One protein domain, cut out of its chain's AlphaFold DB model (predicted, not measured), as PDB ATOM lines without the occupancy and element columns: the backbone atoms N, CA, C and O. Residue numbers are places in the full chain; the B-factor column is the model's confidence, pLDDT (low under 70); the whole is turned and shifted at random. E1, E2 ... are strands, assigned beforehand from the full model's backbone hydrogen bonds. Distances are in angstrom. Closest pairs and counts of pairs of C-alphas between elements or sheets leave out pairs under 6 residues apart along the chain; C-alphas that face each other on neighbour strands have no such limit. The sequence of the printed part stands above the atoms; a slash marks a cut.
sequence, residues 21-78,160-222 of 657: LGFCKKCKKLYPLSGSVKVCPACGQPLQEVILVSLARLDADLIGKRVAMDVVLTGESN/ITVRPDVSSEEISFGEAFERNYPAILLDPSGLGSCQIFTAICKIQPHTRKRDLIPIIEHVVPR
ATOM      1  N   LEU A  21      -8.323  44.258  36.301       89.69
ATOM      2  CA  LEU A  21      -9.722  43.972  36.564       89.69
ATOM      3  C   LEU A  21     -10.046  42.556  36.090       89.69
ATOM      4  O   LEU A  21      -9.440  42.025  35.163       89.69
ATOM      5  N   GLY A  22     -11.019  41.937  36.741       92.06
ATOM      6  CA  GLY A  22     -11.516  40.610  36.434       92.06
ATOM      7  C   GLY A  22     -12.903  40.723  35.826       92.06
ATOM      8  O   GLY A  22     -13.841  41.169  36.483       92.06
ATOM      9  N   PHE A  23     -13.058  40.308  34.575       93.81
ATOM     10  CA  PHE A  23     -14.337  40.287  33.880       93.81
ATOM     11  C   PHE A  23     -14.996  38.909  33.973       93.81
ATOM     12  O   PHE A  23     -14.440  37.901  33.529       93.81
ATOM     13  N   CYS A  24     -16.217  38.856  34.500       93.44
ATOM     14  CA  CYS A  24     -17.024  37.642  34.485       93.44
ATOM     15  C   CYS A  24     -17.875  37.572  33.212       93.44
ATOM     16  O   CYS A  24     -18.855  38.307  33.081       93.44
ATOM     17  N   LYS A  25     -17.582  36.619  32.318       90.62
ATOM     18  CA  LYS A  25     -18.369  36.386  31.091       90.62
ATOM     19  C   LYS A  25     -19.839  36.049  31.358       90.62
ATOM     20  O   LYS A  25     -20.706  36.501  30.617       90.62
ATOM     21  N   LYS A  26     -20.118  35.267  32.409       91.25
ATOM     22  CA  LYS A  26     -21.482  34.828  32.752       91.25
ATOM     23  C   LYS A  26     -22.317  35.973  33.328       91.25
ATOM     24  O   LYS A  26     -23.446  36.177  32.904       91.25
ATOM     25  N   CYS A  27     -21.757  36.727  34.275       89.62
ATOM     26  CA  CYS A  27     -22.464  37.825  34.942       89.62
ATOM     27  C   CYS A  27     -22.395  39.154  34.183       89.62
ATOM     28  O   CYS A  27     -23.136  40.065  34.537       89.62
ATOM     29  N   LYS A  28     -21.500  39.286  33.194       90.00
ATOM     30  CA  LYS A  28     -21.187  40.541  32.490       90.00
ATOM     31  C   LYS A  28     -20.836  41.688  33.457       90.00
ATOM     32  O   LYS A  28     -21.298  42.811  33.289       90.00
ATOM     33  N   LYS A  29     -20.030  41.396  34.484       89.75
ATOM     34  CA  LYS A  29     -19.592  42.354  35.517       89.75
ATOM     35  C   LYS A  29     -18.072  42.385  35.641       89.75
ATOM     36  O   LYS A  29     -17.415  41.368  35.398       89.75
ATOM     37  N   LEU A  30     -17.552  43.547  36.022       88.75
ATOM     38  CA  LEU A  30     -16.151  43.762  36.371       88.75
ATOM     39  C   LEU A  30     -15.974  43.694  37.884       88.75
ATOM     40  O   LEU A  30     -16.839  44.138  38.635       88.75
ATOM     41  N   TYR A  31     -14.843  43.148  38.306       89.12
ATOM     42  CA  TYR A  31     -14.438  43.052  39.700       89.12
ATOM     43  C   TYR A  31     -12.974  43.482  39.825       89.12
ATOM     44  O   TYR A  31     -12.182  43.155  38.939       89.12
ATOM     45  N   PRO A  32     -12.574  44.179  40.897       86.94
ATOM     46  CA  PRO A  32     -11.161  44.407  41.181       86.94
ATOM     47  C   PRO A  32     -10.425  43.070  41.357       86.94
ATOM     48  O   PRO A  32     -10.883  42.219  42.122       86.94
ATOM     49  N   LEU A  33      -9.291  42.869  40.678       84.31
ATOM     50  CA  LEU A  33      -8.412  41.730  40.960       84.31
ATOM     51  C   LEU A  33      -7.441  42.126  42.075       84.31
ATOM     52  O   LEU A  33      -6.404  42.732  41.826       84.31
ATOM     53  N   SER A  34      -7.780  41.787  43.317       72.56
ATOM     54  CA  SER A  34      -6.870  41.890  44.462       72.56
ATOM     55  C   SER A  34      -6.520  40.491  44.983       72.56
ATOM     56  O   SER A  34      -7.400  39.767  45.450       72.56
ATOM     57  N   GLY A  35      -5.240  40.107  44.934       69.12
ATOM     58  CA  GLY A  35      -4.748  38.854  45.524       69.12
ATOM     59  C   GLY A  35      -5.179  37.574  44.786       69.12
ATOM     60  O   GLY A  35      -4.990  37.449  43.580       69.12
ATOM     61  N   SER A  36      -5.716  36.593  45.525       60.22
ATOM     62  CA  SER A  36      -6.026  35.220  45.076       60.22
ATOM     63  C   SER A  36      -7.394  35.042  44.395       60.22
ATOM     64  O   SER A  36      -7.721  33.937  43.951       60.22
ATOM     65  N   VAL A  37      -8.207  36.099  44.291       65.06
ATOM     66  CA  VAL A  37      -9.568  36.017  43.738       65.06
ATOM     67  C   VAL A  37      -9.517  35.886  42.213       65.06
ATOM     68  O   VAL A  37      -9.493  36.869  41.481       65.06
ATOM     69  N   LYS A  38      -9.518  34.639  41.730       83.62
ATOM     70  CA  LYS A  38      -9.599  34.293  40.298       83.62
ATOM     71  C   LYS A  38     -11.006  33.896  39.842       83.62
ATOM     72  O   LYS A  38     -11.185  33.508  38.691       83.62
ATOM     73  N   VAL A  39     -12.004  33.979  40.724       91.19
ATOM     74  CA  VAL A  39     -13.386  33.554  40.460       91.19
ATOM     75  C   VAL A  39     -14.388  34.658  40.776       91.19
ATOM     76  O   VAL A  39     -14.193  35.474  41.671       91.19
ATOM     77  N   CYS A  40     -15.475  34.691  40.013       89.88
ATOM     78  CA  CYS A  40     -16.549  35.655  40.146       89.88
ATOM     79  C   CYS A  40     -17.302  35.416  41.462       89.88
ATOM     80  O   CYS A  40     -17.869  34.332  41.625       89.88
ATOM     81  N   PRO A  41     -17.428  36.421  42.345       89.44
ATOM     82  CA  PRO A  41     -18.107  36.250  43.629       89.44
ATOM     83  C   PRO A  41     -19.606  35.953  43.481       89.44
ATOM     84  O   PRO A  41     -20.204  35.356  44.364       89.44
ATOM     85  N   ALA A  42     -20.222  36.329  42.355       90.81
ATOM     86  CA  ALA A  42     -21.651  36.121  42.128       90.81
ATOM     87  C   ALA A  42     -22.004  34.743  41.544       90.81
ATOM     88  O   ALA A  42     -23.144  34.310  41.661       90.81
ATOM     89  N   CYS A  43     -21.080  34.068  40.850       94.06
ATOM     90  CA  CYS A  43     -21.419  32.830  40.128       94.06
ATOM     91  C   CYS A  43     -20.338  31.743  40.134       94.06
ATOM     92  O   CYS A  43     -20.514  30.725  39.465       94.06
ATOM     93  N   GLY A  44     -19.207  31.974  40.804       92.44
ATOM     94  CA  GLY A  44     -18.095  31.027  40.920       92.44
ATOM     95  C   GLY A  44     -17.270  30.808  39.647       92.44
ATOM     96  O   GLY A  44     -16.278  30.092  39.686       92.44
ATOM     97  N   GLN A  45     -17.641  31.408  38.511       93.00
ATOM     98  CA  GLN A  45     -16.909  31.233  37.251       93.00
ATOM     99  C   GLN A  45     -15.560  31.965  37.254       93.00
ATOM    100  O   GLN A  45     -15.491  33.059  37.816       93.00
ATOM    101  N   PRO A  46     -14.520  31.441  36.581       92.75
ATOM    102  CA  PRO A  46     -13.240  32.130  36.456       92.75
ATOM    103  C   PRO A  46     -13.381  33.543  35.873       92.75
ATOM    104  O   PRO A  46     -14.106  33.760  34.895       92.75
ATOM    105  N   LEU A  47     -12.682  34.505  36.472       92.12
ATOM    106  CA  LEU A  47     -12.593  35.874  35.969       92.12
ATOM    107  C   LEU A  47     -11.537  35.960  34.872       92.12
ATOM    108  O   LEU A  47     -10.455  35.387  34.981       92.12
ATOM    109  N   GLN A  48     -11.849  36.705  33.815       91.81
ATOM    110  CA  GLN A  48     -10.892  37.019  32.765       91.81
ATOM    111  C   GLN A  48     -10.152  38.298  33.106       91.81
ATOM    112  O   GLN A  48     -10.781  39.326  33.340       91.81
ATOM    113  N   GLU A  49      -8.831  38.241  33.080       92.56
ATOM    114  CA  GLU A  49      -7.997  39.416  33.272       92.56
ATOM    115  C   GLU A  49      -8.237  40.439  32.152       92.56
ATOM    116  O   GLU A  49      -8.225  40.107  30.961       92.56
ATOM    117  N   VAL A  50      -8.508  41.679  32.548       93.06
ATOM    118  CA  VAL A  50      -8.704  42.821  31.661       93.06
ATOM    119  C   VAL A  50      -7.975  44.037  32.212       93.06
ATOM    120  O   VAL A  50      -7.976  44.300  33.413       93.06
ATOM    121  N   ILE A  51      -7.343  44.783  31.312       91.38
ATOM    122  CA  ILE A  51      -6.596  45.994  31.654       91.38
ATOM    123  C   ILE A  51      -7.523  47.190  31.452       91.38
ATOM    124  O   ILE A  51      -8.051  47.362  30.352       91.38
ATOM    125  N   LEU A  52      -7.728  48.010  32.483       89.50
ATOM    126  CA  LEU A  52      -8.450  49.272  32.328       89.50
ATOM    127  C   LEU A  52      -7.574  50.275  31.564       89.50
ATOM    128  O   LEU A  52      -6.442  50.550  31.965       89.50
ATOM    129  N   VAL A  53      -8.086  50.800  30.454       88.88
ATOM    130  CA  VAL A  53      -7.369  51.719  29.564       88.88
ATOM    131  C   VAL A  53      -8.276  52.889  29.192       88.88
ATOM    132  O   VAL A  53      -9.425  52.694  28.794       88.88
ATOM    133  N   SER A  54      -7.738  54.107  29.262       87.25
ATOM    134  CA  SER A  54      -8.397  55.293  28.710       87.25
ATOM    135  C   SER A  54      -8.344  55.248  27.184       87.25
ATOM    136  O   SER A  54      -7.272  55.070  26.601       87.25
ATOM    137  N   LEU A  55      -9.485  55.433  26.513       87.62
ATOM    138  CA  LEU A  55      -9.568  55.372  25.048       87.62
ATOM    139  C   LEU A  55      -8.645  56.404  24.359       87.62
ATOM    140  O   LEU A  55      -8.169  56.162  23.252       87.62
ATOM    141  N   ALA A  56      -8.321  57.515  25.027       84.00
ATOM    142  CA  ALA A  56      -7.366  58.507  24.527       84.00
ATOM    143  C   ALA A  56      -5.910  57.994  24.463       84.00
ATOM    144  O   ALA A  56      -5.076  58.595  23.790       84.00
ATOM    145  N   ARG A  57      -5.596  56.880  25.141       85.06
ATOM    146  CA  ARG A  57      -4.254  56.286  25.262       85.06
ATOM    147  C   ARG A  57      -4.142  54.931  24.551       85.06
ATOM    148  O   ARG A  57      -3.459  54.035  25.033       85.06
ATOM    149  N   LEU A  58      -4.843  54.751  23.429       88.19
ATOM    150  CA  LEU A  58      -4.674  53.551  22.607       88.19
ATOM    151  C   LEU A  58      -3.288  53.529  21.952       88.19
ATOM    152  O   LEU A  58      -2.958  54.419  21.168       88.19
ATOM    153  N   ASP A  59      -2.523  52.473  22.218       91.19
ATOM    154  CA  ASP A  59      -1.205  52.229  21.635       91.19
ATOM    155  C   ASP A  59      -1.064  50.785  21.110       91.19
ATOM    156  O   ASP A  59      -1.955  49.940  21.260       91.19
ATOM    157  N   ALA A  60       0.057  50.513  20.437       93.31
ATOM    158  CA  ALA A  60       0.338  49.211  19.837       93.31
ATOM    159  C   ALA A  60       0.579  48.099  20.876       93.31
ATOM    160  O   ALA A  60       0.343  46.929  20.568       93.31
ATOM    161  N   ASP A  61       0.971  48.437  22.108       93.62
ATOM    162  CA  ASP A  61       1.232  47.457  23.168       93.62
ATOM    163  C   ASP A  61      -0.059  46.804  23.672       93.62
ATOM    164  O   ASP A  61      -0.015  45.785  24.369       93.62
ATOM    165  N   LEU A  62      -1.217  47.375  23.334       92.75
ATOM    166  CA  LEU A  62      -2.537  46.827  23.643       92.75
ATOM    167  C   LEU A  62      -3.026  45.800  22.614       92.75
ATOM    168  O   LEU A  62      -4.036  45.134  22.862       92.75
ATOM    169  N   ILE A  63      -2.344  45.641  21.474       93.44
ATOM    170  CA  ILE A  63      -2.737  44.673  20.444       93.44
ATOM    171  C   ILE A  63      -2.714  43.257  21.030       93.44
ATOM    172  O   ILE A  63      -1.772  42.842  21.701       93.44
ATOM    173  N   GLY A  64      -3.799  42.511  20.805       85.50
ATOM    174  CA  GLY A  64      -3.965  41.146  21.318       85.50
ATOM    175  C   GLY A  64      -4.316  41.049  22.809       85.50
ATOM    176  O   GLY A  64      -4.790  39.996  23.243       85.50
ATOM    177  N   LYS A  65      -4.178  42.134  23.584       91.25
ATOM    178  CA  LYS A  65      -4.600  42.190  24.989       91.25
ATOM    179  C   LYS A  65      -6.104  42.440  25.091       91.25
ATOM    180  O   LYS A  65      -6.726  43.041  24.212       91.25
ATOM    181  N   ARG A  66      -6.702  41.962  26.184       93.12
ATOM    182  CA  ARG A  66      -8.098  42.246  26.526       93.12
ATOM    183  C   ARG A  66      -8.134  43.489  27.410       93.12
ATOM    184  O   ARG A  66      -7.477  43.530  28.449       93.12
ATOM    185  N   VAL A  67      -8.894  44.488  26.991       94.75
ATOM    186  CA  VAL A  67      -8.963  45.782  27.672       94.75
ATOM    187  C   VAL A  67     -10.401  46.127  28.037       94.75
ATOM    188  O   VAL A  67     -11.349  45.712  27.364       94.75
ATOM    189  N   ALA A  68     -10.547  46.880  29.118       94.00
ATOM    190  CA  ALA A  68     -11.772  47.548  29.517       94.00
ATOM    191  C   ALA A  68     -11.589  49.052  29.283       94.00
ATOM    192  O   ALA A  68     -10.547  49.598  29.631       94.00
ATOM    193  N   MET A  69     -12.575  49.714  28.687       92.12
ATOM    194  CA  MET A  69     -12.539  51.159  28.437       92.12
ATOM    195  C   MET A  69     -13.905  51.775  28.697       92.12
ATOM    196  O   MET A  69     -14.922  51.221  28.278       92.12
ATOM    197  N   ASP A  70     -13.928  52.922  29.361       89.06
ATOM    198  CA  ASP A  70     -15.157  53.672  29.601       89.06
ATOM    199  C   ASP A  70     -15.426  54.609  28.436       89.06
ATOM    200  O   ASP A  70     -14.588  55.440  28.072       89.06
ATOM    201  N   VAL A  71     -16.581  54.424  27.803       90.06
ATOM    202  CA  VAL A  71     -16.878  55.073  26.532       90.06
ATOM    203  C   VAL A  71     -18.314  55.564  26.439       90.06
ATOM    204  O   VAL A  71     -19.235  55.024  27.057       90.06
ATOM    205  N   VAL A  72     -18.499  56.574  25.592       87.94
ATOM    206  CA  VAL A  72     -19.795  57.129  25.201       87.94
ATOM    207  C   VAL A  72     -20.081  56.789  23.739       87.94
ATOM    208  O   VAL A  72     -19.264  57.077  22.863       87.94
ATOM    209  N   LEU A  73     -21.252  56.215  23.456       88.75
ATOM    210  CA  LEU A  73     -21.750  55.947  22.104       88.75
ATOM    211  C   LEU A  73     -22.148  57.247  21.396       88.75
ATOM    212  O   LEU A  73     -23.149  57.880  21.751       88.75
ATOM    213  N   THR A  74     -21.436  57.595  20.327       88.75
ATOM    214  CA  THR A  74     -21.711  58.798  19.526       88.75
ATOM    215  C   THR A  74     -22.372  58.488  18.186       88.75
ATOM    216  O   THR A  74     -23.138  59.310  17.683       88.75
ATOM    217  N   GLY A  75     -22.171  57.294  17.626       88.62
ATOM    218  CA  GLY A  75     -22.788  56.906  16.358       88.62
ATOM    219  C   GLY A  75     -22.927  55.405  16.169       88.62
ATOM    220  O   GLY A  75     -22.220  54.618  16.795       88.62
ATOM    221  N   GLU A  76     -23.842  55.010  15.289       90.62
ATOM    222  CA  GLU A  76     -24.081  53.609  14.957       90.62
ATOM    223  C   GLU A  76     -24.478  53.418  13.488       90.62
ATOM    224  O   GLU A  76     -25.052  54.295  12.841       90.62
ATOM    225  N   SER A  77     -24.154  52.241  12.963       90.12
ATOM    226  CA  SER A  77     -24.630  51.751  11.668       90.12
ATOM    227  C   SER A  77     -25.792  50.770  11.836       90.12
ATOM    228  O   SER A  77     -26.042  50.237  12.923       90.12
ATOM    229  N   ASN A  78     -26.473  50.472  10.726       86.94
ATOM    230  CA  ASN A  78     -27.384  49.330  10.662       86.94
ATOM    231  C   ASN A  78     -26.649  48.021  11.014       86.94
ATOM    232  O   ASN A  78     -25.455  47.902  10.717       86.94
ATOM    233  N   ILE A 160     -19.791  51.100  15.189       93.62
ATOM    234  CA  ILE A 160     -20.156  52.195  16.077       93.62
ATOM    235  C   ILE A 160     -19.032  53.223  16.135       93.62
ATOM    236  O   ILE A 160     -17.885  52.949  15.778       93.62
ATOM    237  N   THR A 161     -19.375  54.408  16.609       92.81
ATOM    238  CA  THR A 161     -18.418  55.447  16.969       92.81
ATOM    239  C   THR A 161     -18.517  55.677  18.466       92.81
ATOM    240  O   THR A 161     -19.622  55.801  19.005       92.81
ATOM    241  N   VAL A 162     -17.367  55.693  19.129       92.06
ATOM    242  CA  VAL A 162     -17.256  55.883  20.574       92.06
ATOM    243  C   VAL A 162     -16.270  56.995  20.899       92.06
ATOM    244  O   VAL A 162     -15.332  57.231  20.143       92.06
ATOM    245  N   ARG A 163     -16.461  57.669  22.029       89.25
ATOM    246  CA  ARG A 163     -15.490  58.620  22.594       89.25
ATOM    247  C   ARG A 163     -15.198  58.282  24.059       89.25
ATOM    248  O   ARG A 163     -16.015  57.574  24.651       89.25
ATOM    249  N   PRO A 164     -14.078  58.748  24.640       86.12
ATOM    250  CA  PRO A 164     -13.790  58.519  26.055       86.12
ATOM    251  C   PRO A 164     -14.901  59.097  26.945       86.12
ATOM    252  O   PRO A 164     -15.436  60.166  26.643       86.12
ATOM    253  N   ASP A 165     -15.255  58.408  28.032       81.06
ATOM    254  CA  ASP A 165     -16.070  59.003  29.097       81.06
ATOM    255  C   ASP A 165     -15.174  59.783  30.066       81.06
ATOM    256  O   ASP A 165     -14.513  59.203  30.921       81.06
ATOM    257  N   VAL A 166     -15.166  61.109  29.941       69.38
ATOM    258  CA  VAL A 166     -14.369  62.001  30.803       69.38
ATOM    259  C   VAL A 166     -15.045  62.310  32.146       69.38
ATOM    260  O   VAL A 166     -14.503  63.055  32.955       69.38
ATOM    261  N   SER A 167     -16.231  61.750  32.426       60.66
ATOM    262  CA  SER A 167     -16.954  62.073  33.665       60.66
ATOM    263  C   SER A 167     -16.333  61.462  34.931       60.66
ATOM    264  O   SER A 167     -16.594  61.952  36.036       60.66
ATOM    265  N   SER A 168     -15.497  60.430  34.787       51.16
ATOM    266  CA  SER A 168     -14.839  59.702  35.881       51.16
ATOM    267  C   SER A 168     -13.394  60.138  36.155       51.16
ATOM    268  O   SER A 168     -12.923  59.952  37.277       51.16
ATOM    269  N   GLU A 169     -12.699  60.730  35.182       50.03
ATOM    270  CA  GLU A 169     -11.289  61.108  35.304       50.03
ATOM    271  C   GLU A 169     -11.157  62.442  36.079       50.03
ATOM    272  O   GLU A 169     -11.656  63.479  35.650       50.03
ATOM    273  N   GLU A 170     -10.462  62.449  37.231       43.34
ATOM    274  CA  GLU A 170     -10.022  63.670  37.956       43.34
ATOM    275  C   GLU A 170      -8.912  64.424  37.182       43.34
ATOM    276  O   GLU A 170      -8.015  65.029  37.764       43.34
ATOM    277  N   ILE A 171      -8.926  64.364  35.850       41.97
ATOM    278  CA  ILE A 171      -7.933  65.017  35.007       41.97
ATOM    279  C   ILE A 171      -8.403  66.448  34.773       41.97
ATOM    280  O   ILE A 171      -9.532  66.695  34.349       41.97
ATOM    281  N   SER A 172      -7.527  67.407  35.067       40.53
ATOM    282  CA  SER A 172      -7.743  68.803  34.697       40.53
ATOM    283  C   SER A 172      -8.097  68.900  33.204       40.53
ATOM    284  O   SER A 172      -7.370  68.387  32.350       40.53
ATOM    285  N   PHE A 173      -9.254  69.495  32.894       42.97
ATOM    286  CA  PHE A 173      -9.727  69.697  31.522       42.97
ATOM    287  C   PHE A 173      -8.632  70.430  30.723       42.97
ATOM    288  O   PHE A 173      -8.379  71.612  30.946       42.97
ATOM    289  N   GLY A 174      -7.947  69.701  29.839       43.56
ATOM    290  CA  GLY A 174      -6.758  70.169  29.117       43.56
ATOM    291  C   GLY A 174      -5.846  69.037  28.631       43.56
ATOM    292  O   GLY A 174      -5.251  69.158  27.564       43.56
ATOM    293  N   GLU A 175      -5.792  67.911  29.351       42.44
ATOM    294  CA  GLU A 175      -4.942  66.761  28.983       42.44
ATOM    295  C   GLU A 175      -5.695  65.614  28.279       42.44
ATOM    296  O   GLU A 175      -5.078  64.761  27.637       42.44
ATOM    297  N   ALA A 176      -7.030  65.587  28.351       52.41
ATOM    298  CA  ALA A 176      -7.854  64.569  27.703       52.41
ATOM    299  C   ALA A 176      -8.209  64.982  26.263       52.41
ATOM    300  O   ALA A 176      -9.035  65.862  26.025       52.41
ATOM    301  N   PHE A 177      -7.586  64.335  25.277       58.97
ATOM    302  CA  PHE A 177      -7.947  64.503  23.869       58.97
ATOM    303  C   PHE A 177      -9.277  63.782  23.582       58.97
ATOM    304  O   PHE A 177      -9.320  62.559  23.448       58.97
ATOM    305  N   GLU A 178     -10.373  64.530  23.449       69.62
ATOM    306  CA  GLU A 178     -11.662  63.968  23.036       69.62
ATOM    307  C   GLU A 178     -11.676  63.709  21.524       69.62
ATOM    308  O   GLU A 178     -11.865  64.612  20.707       69.62
ATOM    309  N   ARG A 179     -11.466  62.448  21.132       78.31
ATOM    310  CA  ARG A 179     -11.628  61.990  19.746       78.31
ATOM    311  C   ARG A 179     -12.700  60.917  19.651       78.31
ATOM    312  O   ARG A 179     -12.894  60.115  20.562       78.31
ATOM    313  N   ASN A 180     -13.379  60.906  18.513       86.94
ATOM    314  CA  ASN A 180     -14.259  59.818  18.118       86.94
ATOM    315  C   ASN A 180     -13.418  58.692  17.508       86.94
ATOM    316  O   ASN A 180     -12.665  58.926  16.563       86.94
ATOM    317  N   TYR A 181     -13.585  57.476  18.015       90.81
ATOM    318  CA  TYR A 181     -12.924  56.272  17.535       90.81
ATOM    319  C   TYR A 181     -13.952  55.340  16.889       90.81
ATOM    320  O   TYR A 181     -15.019  55.100  17.469       90.81
ATOM    321  N   PRO A 182     -13.671  54.801  15.692       92.75
ATOM    322  CA  PRO A 182     -14.475  53.725  15.138       92.75
ATOM    323  C   PRO A 182     -14.256  52.451  15.960       92.75
ATOM    324  O   PRO A 182     -13.126  52.116  16.304       92.75
ATOM    325  N   ALA A 183     -15.328  51.719  16.237       95.19
ATOM    326  CA  ALA A 183     -15.276  50.432  16.917       95.19
ATOM    327  C   ALA A 183     -16.265  49.439  16.291       95.19
ATOM    328  O   ALA A 183     -17.224  49.820  15.612       95.19
ATOM    329  N   ILE A 184     -16.028  48.149  16.523       96.00
ATOM    330  CA  ILE A 184     -16.901  47.062  16.065       96.00
ATOM    331  C   ILE A 184     -17.553  46.421  17.281       96.00
ATOM    332  O   ILE A 184     -16.859  45.904  18.146       96.00
ATOM    333  N   LEU A 185     -18.882  46.425  17.334       95.75
ATOM    334  CA  LEU A 185     -19.661  45.809  18.404       95.75
ATOM    335  C   LEU A 185     -20.223  44.459  17.950       95.75
ATOM    336  O   LEU A 185     -21.071  44.411  17.058       95.75
ATOM    337  N   LEU A 186     -19.771  43.373  18.581       94.06
ATOM    338  CA  LEU A 186     -20.141  41.993  18.232       94.06
ATOM    339  C   LEU A 186     -21.446  41.487  18.853       94.06
ATOM    340  O   LEU A 186     -21.965  40.461  18.417       94.06
ATOM    341  N   ASP A 187     -21.947  42.156  19.887       85.81
ATOM    342  CA  ASP A 187     -23.235  41.852  20.512       85.81
ATOM    343  C   ASP A 187     -24.056  43.143  20.645       85.81
ATOM    344  O   ASP A 187     -24.052  43.786  21.699       85.81
ATOM    345  N   PRO A 188     -24.755  43.560  19.571       83.69
ATOM    346  CA  PRO A 188     -25.583  44.761  19.599       83.69
ATOM    347  C   PRO A 188     -26.723  44.689  20.619       83.69
ATOM    348  O   PRO A 188     -27.192  45.728  21.075       83.69
ATOM    349  N   SER A 189     -27.170  43.480  20.983       82.00
ATOM    350  CA  SER A 189     -28.280  43.299  21.922       82.00
ATOM    351  C   SER A 189     -27.927  43.770  23.335       82.00
ATOM    352  O   SER A 189     -28.789  44.274  24.052       82.00
ATOM    353  N   GLY A 190     -26.644  43.695  23.705       73.19
ATOM    354  CA  GLY A 190     -26.141  44.141  25.002       73.19
ATOM    355  C   GLY A 190     -26.094  45.661  25.187       73.19
ATOM    356  O   GLY A 190     -25.936  46.113  26.318       73.19
ATOM    357  N   LEU A 191     -26.230  46.449  24.115       77.50
ATOM    358  CA  LEU A 191     -26.175  47.911  24.188       77.50
ATOM    359  C   LEU A 191     -27.507  48.518  24.656       77.50
ATOM    360  O   LEU A 191     -27.503  49.518  25.367       77.50
ATOM    361  N   GLY A 192     -28.647  47.913  24.296       74.75
ATOM    362  CA  GLY A 192     -29.975  48.448  24.618       74.75
ATOM    363  C   GLY A 192     -30.114  49.931  24.242       74.75
ATOM    364  O   GLY A 192     -29.793  50.325  23.123       74.75
ATOM    365  N   SER A 193     -30.561  50.758  25.191       66.75
ATOM    366  CA  SER A 193     -30.589  52.230  25.099       66.75
ATOM    367  C   SER A 193     -29.390  52.909  25.783       66.75
ATOM    368  O   SER A 193     -29.398  54.122  26.003       66.75
ATOM    369  N   CYS A 194     -28.364  52.140  26.158       74.50
ATOM    370  CA  CYS A 194     -27.237  52.625  26.939       74.50
ATOM    371  C   CYS A 194     -26.308  53.501  26.090       74.50
ATOM    372  O   CYS A 194     -25.781  53.068  25.066       74.50
ATOM    373  N   GLN A 195     -26.085  54.739  26.540       79.00
ATOM    374  CA  GLN A 195     -25.152  55.661  25.889       79.00
ATOM    375  C   GLN A 195     -23.744  55.594  26.481       79.00
ATOM    376  O   GLN A 195     -22.791  55.849  25.757       79.00
ATOM    377  N   ILE A 196     -23.609  55.261  27.769       83.81
ATOM    378  CA  ILE A 196     -22.327  55.242  28.486       83.81
ATOM    379  C   ILE A 196     -22.115  53.874  29.111       83.81
ATOM    380  O   ILE A 196     -22.912  53.421  29.939       83.81
ATOM    381  N   PHE A 197     -21.031  53.222  28.724       89.00
ATOM    382  CA  PHE A 197     -20.753  51.849  29.109       89.00
ATOM    383  C   PHE A 197     -19.255  51.584  29.180       89.00
ATOM    384  O   PHE A 197     -18.455  52.260  28.538       89.00
ATOM    385  N   THR A 198     -18.888  50.547  29.925       91.81
ATOM    386  CA  THR A 198     -17.547  49.981  29.862       91.81
ATOM    387  C   THR A 198     -17.525  48.930  28.761       91.81
ATOM    388  O   THR A 198     -18.246  47.928  28.809       91.81
ATOM    389  N   ALA A 199     -16.714  49.165  27.738       94.25
ATOM    390  CA  ALA A 199     -16.505  48.237  26.645       94.25
ATOM    391  C   ALA A 199     -15.397  47.247  27.014       94.25
ATOM    392  O   ALA A 199     -14.269  47.648  27.297       94.25
ATOM    393  N   ILE A 200     -15.706  45.951  26.966       95.19
ATOM    394  CA  ILE A 200     -14.707  44.885  27.063       95.19
ATOM    395  C   ILE A 200     -14.346  44.472  25.647       95.19
ATOM    396  O   ILE A 200     -15.175  43.915  24.917       95.19
ATOM    397  N   CYS A 201     -13.116  44.764  25.245       95.19
ATOM    398  CA  CYS A 201     -12.712  44.649  23.856       95.19
ATOM    399  C   CYS A 201     -11.291  44.111  23.688       95.19
ATOM    400  O   CYS A 201     -10.518  43.987  24.641       95.19
ATOM    401  N   LYS A 202     -10.970  43.776  22.440       95.06
ATOM    402  CA  LYS A 202      -9.601  43.573  21.967       95.06
ATOM    403  C   LYS A 202      -9.247  44.687  21.000       95.06
ATOM    404  O   LYS A 202     -10.089  45.084  20.195       95.06
ATOM    405  N   ILE A 203      -8.006  45.149  21.044       95.25
ATOM    406  CA  ILE A 203      -7.503  46.141  20.094       95.25
ATOM    407  C   ILE A 203      -6.910  45.418  18.889       95.25
ATOM    408  O   ILE A 203      -6.109  44.495  19.051       95.25
ATOM    409  N   GLN A 204      -7.326  45.826  17.690       95.12
ATOM    410  CA  GLN A 204      -6.833  45.276  16.432       95.12
ATOM    411  C   GLN A 204      -6.417  46.388  15.468       95.12
ATOM    412  O   GLN A 204      -7.164  47.353  15.308       95.12
ATOM    413  N   PRO A 205      -5.266  46.270  14.785       94.56
ATOM    414  CA  PRO A 205      -4.911  47.194  13.721       94.56
ATOM    415  C   PRO A 205      -5.752  46.902  12.475       94.56
ATOM    416  O   PRO A 205      -5.804  45.771  11.988       94.56
ATOM    417  N   HIS A 206      -6.370  47.930  11.900       92.75
ATOM    418  CA  HIS A 206      -7.079  47.796  10.638       92.75
ATOM    419  C   HIS A 206      -6.100  47.368   9.537       92.75
ATOM    420  O   HIS A 206      -5.113  48.053   9.274       92.75
ATOM    421  N   THR A 207      -6.399  46.295   8.803       88.56
ATOM    422  CA  THR A 207      -5.445  45.680   7.856       88.56
ATOM    423  C   THR A 207      -4.912  46.647   6.792       88.56
ATOM    424  O   THR A 207      -3.721  46.639   6.489       88.56
ATOM    425  N   ARG A 208      -5.787  47.502   6.242       87.94
ATOM    426  CA  ARG A 208      -5.426  48.534   5.251       87.94
ATOM    427  C   ARG A 208      -4.957  49.862   5.858       87.94
ATOM    428  O   ARG A 208      -3.902  50.347   5.480       87.94
ATOM    429  N   LYS A 209      -5.755  50.464   6.749       88.25
ATOM    430  CA  LYS A 209      -5.503  51.810   7.292       88.25
ATOM    431  C   LYS A 209      -4.468  51.844   8.419       88.25
ATOM    432  O   LYS A 209      -3.924  52.898   8.690       88.25
ATOM    433  N   ARG A 210      -4.201  50.700   9.058       91.06
ATOM    434  CA  ARG A 210      -3.343  50.547  10.247       91.06
ATOM    435  C   ARG A 210      -3.821  51.291  11.502       91.06
ATOM    436  O   ARG A 210      -3.165  51.183  12.530       91.06
ATOM    437  N   ASP A 211      -4.987  51.933  11.453       91.31
ATOM    438  CA  ASP A 211      -5.667  52.498  12.623       91.31
ATOM    439  C   ASP A 211      -5.981  51.415  13.667       91.31
ATOM    440  O   ASP A 211      -6.404  50.313  13.311       91.31
ATOM    441  N   LEU A 212      -5.829  51.727  14.954       93.75
ATOM    442  CA  LEU A 212      -6.228  50.835  16.044       93.75
ATOM    443  C   LEU A 212      -7.747  50.887  16.237       93.75
ATOM    444  O   LEU A 212      -8.315  51.946  16.496       93.75
ATOM    445  N   ILE A 213      -8.400  49.732  16.124       94.31
ATOM    446  CA  ILE A 213      -9.851  49.583  16.226       94.31
ATOM    447  C   ILE A 213     -10.190  48.689  17.422       94.31
ATOM    448  O   ILE A 213      -9.759  47.531  17.469       94.31
ATOM    449  N   PRO A 214     -11.006  49.175  18.370       95.94
ATOM    450  CA  PRO A 214     -11.603  48.334  19.394       95.94
ATOM    451  C   PRO A 214     -12.641  47.375  18.793       95.94
ATOM    452  O   PRO A 214     -13.629  47.795  18.184       95.94
ATOM    453  N   ILE A 215     -12.447  46.074  19.007       96.50
ATOM    454  CA  ILE A 215     -13.443  45.032  18.744       96.50
ATOM    455  C   ILE A 215     -14.124  44.693  20.069       96.50
ATOM    456  O   ILE A 215     -13.585  43.953  20.895       96.50
ATOM    457  N   ILE A 216     -15.288  45.293  20.293       96.06
ATOM    458  CA  ILE A 216     -16.071  45.215  21.524       96.06
ATOM    459  C   ILE A 216     -16.850  43.905  21.540       96.06
ATOM    460  O   ILE A 216     -17.802  43.700  20.782       96.06
ATOM    461  N   GLU A 217     -16.429  43.014  22.430       93.75
ATOM    462  CA  GLU A 217     -17.034  41.698  22.614       93.75
ATOM    463  C   GLU A 217     -18.190  41.751  23.610       93.75
ATOM    464  O   GLU A 217     -19.191  41.054  23.431       93.75
ATOM    465  N   HIS A 218     -18.057  42.576  24.652       92.94
ATOM    466  CA  HIS A 218     -19.072  42.743  25.684       92.94
ATOM    467  C   HIS A 218     -19.217  44.203  26.098       92.94
ATOM    468  O   HIS A 218     -18.260  44.976  26.094       92.94
ATOM    469  N   VAL A 219     -20.436  44.544  26.500       92.06
ATOM    470  CA  VAL A 219     -20.819  45.851  27.025       92.06
ATOM    471  C   VAL A 219     -21.235  45.658  28.477       92.06
ATOM    472  O   VAL A 219     -22.055  44.786  28.769       92.06
ATOM    473  N   VAL A 220     -20.664  46.459  29.372       89.56
ATOM    474  CA  VAL A 220     -21.111  46.594  30.761       89.56
ATOM    475  C   VAL A 220     -21.744  47.982  30.888       89.56
ATOM    476  O   VAL A 220     -21.016  48.974  30.919       89.56
ATOM    477  N   PRO A 221     -23.084  48.093  30.885       84.38
ATOM    478  CA  PRO A 221     -23.764  49.381  31.014       84.38
ATOM    479  C   PRO A 221     -23.313  50.121  32.280       84.38
ATOM    480  O   PRO A 221     -23.311  49.519  33.352       84.38
ATOM    481  N   ARG A 222     -22.940  51.408  32.174       74.81
ATOM    482  CA  ARG A 222     -22.517  52.212  33.339       74.81
ATOM    483  C   ARG A 222     -23.577  53.179  33.841       74.81
ATOM    484  O   ARG A 222     -23.717  53.314  35.050       74.81
TER     485      ARG A 222
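AT A GLANCE: This is residues 21 to 78 and 160 to 222 of the 657 residues of the protein "MCM domain-containing protein" of Thermoplasmata archaeon (UniProt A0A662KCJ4). A small closed barrel of five strands, E4, E5, E6, E8 and E7, makes the body, and a little flap of three strands, E2, E1 and E3, extends from it, joined to the barrel by E3 beside E4. Beyond the flap's strands lies the loop of residues 33 to 47, and a second long loop, residues 165 to 180, reaches away from the barrel between E5 and E6. The printed part has 121 residues with no named helix and eight named strands, E1 to E8 in order along the chain; the pairing is mixed. The class is all strand, though under half of the residues, 54 of 121, are in named elements. The whole is compact, with a radius of gyration of the C-alphas of 14.6 A and spans of 40 by 37 by 29 A.

IN THESE COORDINATES: E4, residues 66 to 76, is the longest strand by residues; it measures 22.8 A from C-alpha 66 at (-8.098, 42.246, 26.526) to C-alpha 76, and bends by 85 degrees at residue 73. E7, residues 196 to 205, is 24.2 A long and bends by 67 degrees at residue 200. E8, residues 212 to 221, is 23.1 A long, bends by 73 degrees at residue 217 and ends with C-alpha 221 at (-23.764, 49.381, 31.014). E5 is residues 160 to 164 and E6 residues 181 to 185. Of the strands of the same sheet that are not in the ring of the barrel, E1 is residues 21 to 24, from C-alpha 21 at (-9.722, 43.972, 36.564), E2 residues 29 to 32 and E3 residues 48 to 52.

HOW THE PARTS SIT: Round the ring run E4, E5, E6, E8, E7 and back to E4. E4 and E5 are antiparallel, with N 72 and O 163 2.8 A apart, within hydrogen-bond range. E5 and E6 form a hairpin, with N 181 and O 162 at 2.8 A. E6 and E8 are parallel, with N 216 and O 184 at 2.7 A. E7 and E8 form a hairpin, with N 198 and O 220 at 2.8 A. E7 and E4 are antiparallel and close the ring, with N 199 and O 69 at 2.8 A. E3 is the parallel neighbour of E4, on the same side of it as E5 but beside residues 66 to 69, with N 68 and O 51 at 2.8 A. E1 is antiparallel to E3, with N 23 and O 48 at 2.8 A. E1 and E2 form a hairpin, with N 22 and O 31 at 2.8 A. E2 and E5 are apart.

THE WHOLE: The two C-alphas farthest apart, those of Ser 36 and Asn 78, are 42.9 A apart. Residues 79 to 159 are not printed; C-alphas 78 and 160 are 9.5 A apart across the cut. The links E2 to E3, E3 to E4 and E5 to E6 are long. The mean pLDDT of the printed part is 84.7, and residues 35 to 37, 166 to 178 and 193 are under 70.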